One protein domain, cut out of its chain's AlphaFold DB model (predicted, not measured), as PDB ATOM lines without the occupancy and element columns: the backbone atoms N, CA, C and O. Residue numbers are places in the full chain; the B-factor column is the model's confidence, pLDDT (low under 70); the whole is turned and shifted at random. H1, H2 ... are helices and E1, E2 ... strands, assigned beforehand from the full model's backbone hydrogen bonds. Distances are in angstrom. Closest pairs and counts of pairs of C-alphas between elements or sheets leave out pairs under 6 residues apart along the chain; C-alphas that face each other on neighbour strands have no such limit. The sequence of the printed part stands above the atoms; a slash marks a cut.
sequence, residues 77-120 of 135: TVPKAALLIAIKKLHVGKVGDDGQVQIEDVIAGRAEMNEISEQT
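This is residues 77 to 120 of the 135 residues of the protein "Activin A subunit" of Xenopus laevis (UniProt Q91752). A helix, H1, packs with its residues 84 to 89 on a small hairpin of two short strands, E1 and E2, and from this little body the second helix, H2, sticks out as an arm, with residues 107 to 120 standing free. The arm makes much of the length of the whole, whose C-alphas span 45 by 18 by 17 A. The printed part has 44 residues, with two named helices and two named strands in the order H1, E1, E2, H2 along the chain; the sheet has the order E1 - E2 and is antiparallel. The class is mostly helix, and the whole is extended, with a radius of gyration of the C-alphas of 14.4 A.

The first element is H1, residues 80 to 89, and a tight link of 3 residues joins it to E1, residues 93 to 95. H1 and E1 have 6 pairs of C-alphas within 8 A, and the closest are those of Ile 87 and Gly 93, 5.7 A apart. A tight link of 5 residues joins E1 to E2, residues 101 to 103, and the two strands form a hairpin. They are antiparallel neighbours, with 160 degrees between their directions. N 94 and O 102 are 2.8 A apart and N 102 and O 94 are 2.8 A apart, both within hydrogen-bond range. The C-alphas of Lys 94 and Gln 102 face each other at 5.1 A. H1 and E2 have 1 pair of C-alphas within 8 A, those of Leu 84 and Val 101, 7.8 A apart. A tight link of 2 residues joins E2 to H2, residues 106 to 119. H2 is apart from H1 and from E1. In H1 and H2 every O i to N i+4 pair is within hydrogen-bond range.

H1 begins with C-alpha 80 at (180.829, 190.235, 246.405) and measures 14.2 A from first to last C-alpha, Lys 80 to Lys 89. E1 runs from Gly 93 to Val 95 over 6.5 A, with C-alpha 93 at (178.939, 187.247, 232.369). E2 runs from Val 101 to Ile 103 over 6.3 A. H2, 14 residues from Val 106 to Gln 119, measures 19.9 A and ends with C-alpha 119 at (168.780, 192.182, 206.114).

The two C-alphas farthest apart are those of Thr 77 and Thr 120, 46.1 A. Without residues 107 to 120 the body has 30 residues and spans 26 by 18 by 14 A. The printed part, residues 77 to 120, has no cut, and its three links between named elements are tight. The mean pLDDT of the printed part is 83.8, and residues 104 to 109, of which 106 to 109 belong to H2, are under 70.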
ATOM      1  N   THR A  77     173.774 188.520 251.584       90.88
ATOM      2  CA  THR A  77     174.282 188.096 250.282       90.88
ATOM      3  C   THR A  77     175.621 187.374 250.408       90.88
ATOM      4  O   THR A  77     176.380 187.559 251.363       90.88
ATOM      5  N   VAL A  78     175.932 186.554 249.404       93.88
ATOM      6  CA  VAL A  78     177.269 185.977 249.227       93.88
ATOM      7  C   VAL A  78     178.289 187.121 249.104       93.88
ATOM      8  O   VAL A  78     177.986 188.125 248.450       93.88
ATOM      9  N   PRO A  79     179.500 187.000 249.685       94.06
ATOM     10  CA  PRO A  79     180.539 188.012 249.537       94.06
ATOM     11  C   PRO A  79     180.761 188.391 248.070       94.06
ATOM     12  O   PRO A  79     180.963 187.518 247.222       94.06
ATOM     13  N   LYS A  80     180.761 189.701 247.778       91.62
ATOM     14  CA  LYS A  80     180.829 190.235 246.405       91.62
ATOM     15  C   LYS A  80     181.982 189.624 245.600       91.62
ATOM     16  O   LYS A  80     181.776 189.206 244.469       91.62
ATOM     17  N   ALA A  81     183.164 189.489 246.204       92.19
ATOM     18  CA  ALA A  81     184.331 188.900 245.546       92.19
ATOM     19  C   ALA A  81     184.086 187.455 245.073       92.19
ATOM     20  O   ALA A  81     184.413 187.119 243.938       92.19
ATOM     21  N   ALA A  82     183.468 186.611 245.907       94.38
ATOM     22  CA  ALA A  82     183.181 185.223 245.550       94.38
ATOM     23  C   ALA A  82     182.169 185.135 244.398       94.38
ATOM     24  O   ALA A  82     182.360 184.351 243.470       94.38
ATOM     25  N   LEU A  83     181.137 185.985 244.428       93.25
ATOM     26  CA  LEU A  83     180.142 186.072 243.361       93.25
ATOM     27  C   LEU A  83     180.778 186.490 242.027       93.25
ATOM     28  O   LEU A  83     180.580 185.819 241.017       93.25
ATOM     29  N   LEU A  84     181.579 187.558 242.028       92.19
ATOM     30  CA  LEU A  84     182.234 188.070 240.821       92.19
ATOM     31  C   LEU A  84     183.231 187.063 240.230       92.19
ATOM     32  O   LEU A  84     183.262 186.866 239.015       92.19
ATOM     33  N   ILE A  85     184.002 186.371 241.076       92.88
ATOM     34  CA  ILE A  85     184.909 185.302 240.633       92.88
ATOM     35  C   ILE A  85     184.118 184.162 239.991       92.88
ATOM     36  O   ILE A  85     184.512 183.675 238.932       92.88
ATOM     37  N   ALA A  86     183.014 183.735 240.607       93.75
ATOM     38  CA  ALA A  86     182.183 182.666 240.065       93.75
ATOM     39  C   ALA A  86     181.604 183.048 238.695       93.75
ATOM     40  O   ALA A  86     181.756 182.280 237.749       93.75
ATOM     41  N   ILE A  87     181.030 184.248 238.563       91.75
ATOM     42  CA  ILE A  87     180.472 184.742 237.292       91.75
ATOM     43  C   ILE A  87     181.554 184.779 236.203       91.75
ATOM     44  O   ILE A  87     181.346 184.230 235.119       91.75
ATOM     45  N   LYS A  88     182.730 185.344 236.519       89.44
ATOM     46  CA  LYS A  88     183.868 185.434 235.592       89.44
ATOM     47  C   LYS A  88     184.376 184.054 235.164       89.44
ATOM     48  O   LYS A  88     184.640 183.845 233.987       89.44
ATOM     49  N   LYS A  89     184.525 183.108 236.101       92.06
ATOM     50  CA  LYS A  89     185.073 181.768 235.811       92.06
ATOM     51  C   LYS A  89     184.084 180.845 235.103       92.06
ATOM     52  O   LYS A  89     184.511 179.987 234.338       92.06
ATOM     53  N   LEU A  90     182.789 180.995 235.368       90.25
ATOM     54  CA  LEU A  90     181.741 180.195 234.730       90.25
ATOM     55  C   LEU A  90     181.313 180.757 233.365       90.25
ATOM     56  O   LEU A  90     180.473 180.148 232.715       90.25
ATOM     57  N   HIS A  91     181.890 181.884 232.926       81.94
ATOM     58  CA  HIS A  91     181.562 182.564 231.667       81.94
ATOM     59  C   HIS A  91     180.060 182.877 231.508       81.94
ATOM     60  O   HIS A  91     179.536 182.889 230.401       81.94
ATOM     61  N   VAL A  92     179.365 183.140 232.622       84.75
ATOM     62  CA  VAL A  92     177.940 183.543 232.630       84.75
ATOM     63  C   VAL A  92     177.796 185.056 232.404       84.75
ATOM     64  O   VAL A  92     176.741 185.548 232.017       84.75
ATOM     65  N   GLY A  93     178.871 185.815 232.632       83.69
ATOM     66  CA  GLY A  93     178.939 187.247 232.369       83.69
ATOM     67  C   GLY A  93     180.370 187.775 232.441       83.69
ATOM     68  O   GLY A  93     181.254 187.155 233.044       83.69
ATOM     69  N   LYS A  94     180.597 188.936 231.828       87.00
ATOM     70  CA  LYS A  94     181.855 189.683 231.882       87.00
ATOM     71  C   LYS A  94     181.866 190.577 233.115       87.00
ATOM     72  O   LYS A  94     180.906 191.293 233.385       87.00
ATOM     73  N   VAL A  95     182.967 190.541 233.857       87.31
ATOM     74  CA  VAL A  95     183.170 191.368 235.052       87.31
ATOM     75  C   VAL A  95     184.262 192.388 234.758       87.31
ATOM     76  O   VAL A  95     185.391 191.988 234.461       87.31
ATOM     77  N   GLY A  96     183.912 193.674 234.824       85.88
ATOM     78  CA  GLY A  96     184.848 194.792 234.705       85.88
ATOM     79  C   GLY A  96     185.696 194.975 235.964       85.88
ATOM     80  O   GLY A  96     185.352 194.485 237.043       85.88
ATOM     81  N   ASP A  97     186.808 195.698 235.837       86.31
ATOM     82  CA  ASP A  97     187.716 195.972 236.962       86.31
ATOM     83  C   ASP A  97     187.080 196.884 238.028       86.31
ATOM     84  O   ASP A  97     187.484 196.876 239.190       86.31
ATOM     85  N   ASP A  98     186.036 197.625 237.651       83.81
ATOM     86  CA  ASP A  98     185.191 198.441 238.526       83.81
ATOM     87  C   ASP A  98     184.128 197.624 239.292       83.81
ATOM     88  O   ASP A  98     183.374 198.171 240.099       83.81
ATOM     89  N   GLY A  99     184.068 196.306 239.066       81.00
ATOM     90  CA  GLY A  99     183.118 195.396 239.704       81.00
ATOM     91  C   GLY A  99     181.730 195.378 239.061       81.00
ATOM     92  O   GLY A  99     180.836 194.708 239.592       81.00
ATOM     93  N   GLN A 100     181.533 196.070 237.933       86.12
ATOM     94  CA  GLN A 100     180.304 195.958 237.150       86.12
ATOM     95  C   GLN A 100     180.250 194.617 236.414       86.12
ATOM     96  O   GLN A 100     181.256 194.115 235.908       86.12
ATOM     97  N   VAL A 101     179.052 194.036 236.350       87.31
ATOM     98  CA  VAL A 101     178.801 192.770 235.657       87.31
ATOM     99  C   VAL A 101     177.941 193.047 234.437       87.31
ATOM    100  O   VAL A 101     176.803 193.491 234.570       87.31
ATOM    101  N   GLN A 102     178.476 192.749 233.261       85.00
ATOM    102  CA  GLN A 102     177.715 192.692 232.021       85.00
ATOM    103  C   GLN A 102     177.365 191.231 231.758       85.00
ATOM    104  O   GLN A 102     178.242 190.369 231.717       85.00
ATOM    105  N   ILE A 103     176.077 190.934 231.624       80.12
ATOM    106  CA  ILE A 103     175.639 189.598 231.227       80.12
ATOM    107  C   ILE A 103     176.041 189.434 229.762       80.12
ATOM    108  O   ILE A 103     175.748 190.300 228.942       80.12
ATOM    109  N   GLU A 104     176.749 188.353 229.440       69.62
ATOM    110  CA  GLU A 104     177.006 188.009 228.044       69.62
ATOM    111  C   GLU A 104     175.669 187.519 227.479       69.62
ATOM    112  O   GLU A 104     175.295 186.361 227.664       69.62
ATOM    113  N   ASP A 105     174.883 188.425 226.898       66.38
ATOM    114  CA  ASP A 105     173.560 188.091 226.382       66.38
ATOM    115  C   ASP A 105     173.698 187.366 225.040       66.38
ATOM    116  O   ASP A 105     173.580 187.935 223.954       66.38
ATOM    117  N   VAL A 106     174.009 186.073 225.129       62.00
ATOM    118  CA  VAL A 106     174.167 185.197 223.964       62.00
ATOM    119  C   VAL A 106     172.858 185.099 223.174       62.00
ATOM    120  O   VAL A 106     172.892 184.761 221.994       62.00
ATOM    121  N   ILE A 107     171.705 185.380 223.789       65.00
ATOM    122  CA  ILE A 107     170.393 185.242 223.152       65.00
ATOM    123  C   ILE A 107     170.016 186.538 222.435       65.00
ATOM    124  O   ILE A 107     169.707 186.480 221.245       65.00
ATOM    125  N   ALA A 108     170.103 187.695 223.098       66.50
ATOM    126  CA  ALA A 108     169.821 188.976 222.449       66.50
ATOM    127  C   ALA A 108     170.851 189.297 221.359       66.50
ATOM    128  O   ALA A 108     170.468 189.633 220.243       66.50
ATOM    129  N   GLY A 109     172.145 189.075 221.619       66.75
ATOM    130  CA  GLY A 109     173.184 189.282 220.606       66.75
ATOM    131  C   GLY A 109     173.026 188.364 219.387       66.75
ATOM    132  O   GLY A 109     173.363 188.751 218.270       66.75
ATOM    133  N   ARG A 110     172.466 187.157 219.565       70.75
ATOM    134  CA  ARG A 110     172.105 186.278 218.441       70.75
ATOM    135  C   ARG A 110     170.860 186.743 217.706       70.75
ATOM    136  O   ARG A 110     170.832 186.597 216.492       70.75
ATOM    137  N   ALA A 111     169.854 187.258 218.410       76.31
ATOM    138  CA  ALA A 111     168.660 187.806 217.781       76.31
ATOM    139  C   ALA A 111     169.027 189.003 216.894       76.31
ATOM    140  O   ALA A 111     168.697 188.993 215.714       76.31
ATOM    141  N   GLU A 112     169.821 189.945 217.410       79.56
ATOM    142  CA  GLU A 112     170.300 191.090 216.626       79.56
ATOM    143  C   GLU A 112     171.181 190.652 215.448       79.56
ATOM    144  O   GLU A 112     171.001 191.118 214.326       79.56
ATOM    145  N   MET A 113     172.105 189.705 215.653       79.12
ATOM    146  CA  MET A 113     172.920 189.172 214.554       79.12
ATOM    147  C   MET A 113     172.075 188.457 213.490       79.12
ATOM    148  O   MET A 113     172.388 188.540 212.304       79.12
ATOM    149  N   ASN A 114     171.011 187.765 213.898       82.06
ATOM    150  CA  ASN A 114     170.088 187.113 212.980       82.06
ATOM    151  C   ASN A 114     169.278 188.144 212.182       82.06
ATOM    152  O   ASN A 114     169.188 188.015 210.967       82.06
ATOM    153  N   GLU A 115     168.777 189.204 212.822       83.06
ATOM    154  CA  GLU A 115     168.114 190.315 212.125       83.06
ATOM    155  C   GLU A 115     169.044 190.989 211.106       83.06
ATOM    156  O   GLU A 115     168.632 191.284 209.984       83.06
ATOM    157  N   ILE A 116     170.319 191.187 211.459       83.12
ATOM    158  CA  ILE A 116     171.331 191.717 210.533       83.12
ATOM    159  C   ILE A 116     171.527 190.753 209.357       83.12
ATOM    160  O   ILE A 116     171.526 191.192 208.210       83.12
ATOM    161  N   SER A 117     171.645 189.449 209.622       80.00
ATOM    162  CA  SER A 117     171.796 188.437 208.572       80.00
ATOM    163  C   SER A 117     170.589 188.378 207.633       80.00
ATOM    164  O   SER A 117     170.766 188.175 206.435       80.00
ATOM    165  N   GLU A 118     169.372 188.549 208.155       85.94
ATOM    166  CA  GLU A 118     168.137 188.592 207.363       85.94
ATOM    167  C   GLU A 118     168.069 189.840 206.468       85.94
ATOM    168  O   GLU A 118     167.487 189.799 205.384       85.94
ATOM    169  N   GLN A 119     168.693 190.943 206.891       88.31
ATOM    170  CA  GLN A 119     168.780 192.182 206.114       88.31
ATOM    171  C   GLN A 119     169.940 192.184 205.105       88.31
ATOM    172  O   GLN A 119     169.920 192.964 204.148       88.31
ATOM    173  N   THR A 120     170.952 191.329 205.275       90.81
ATOM    174  CA  THR A 120     172.084 191.230 204.345       90.81
ATOM    175  C   THR A 120     171.786 190.252 203.214       90.81
ATOM    176  O   THR A 120     171.641 189.055 203.432       90.81
TER     177      THR A 120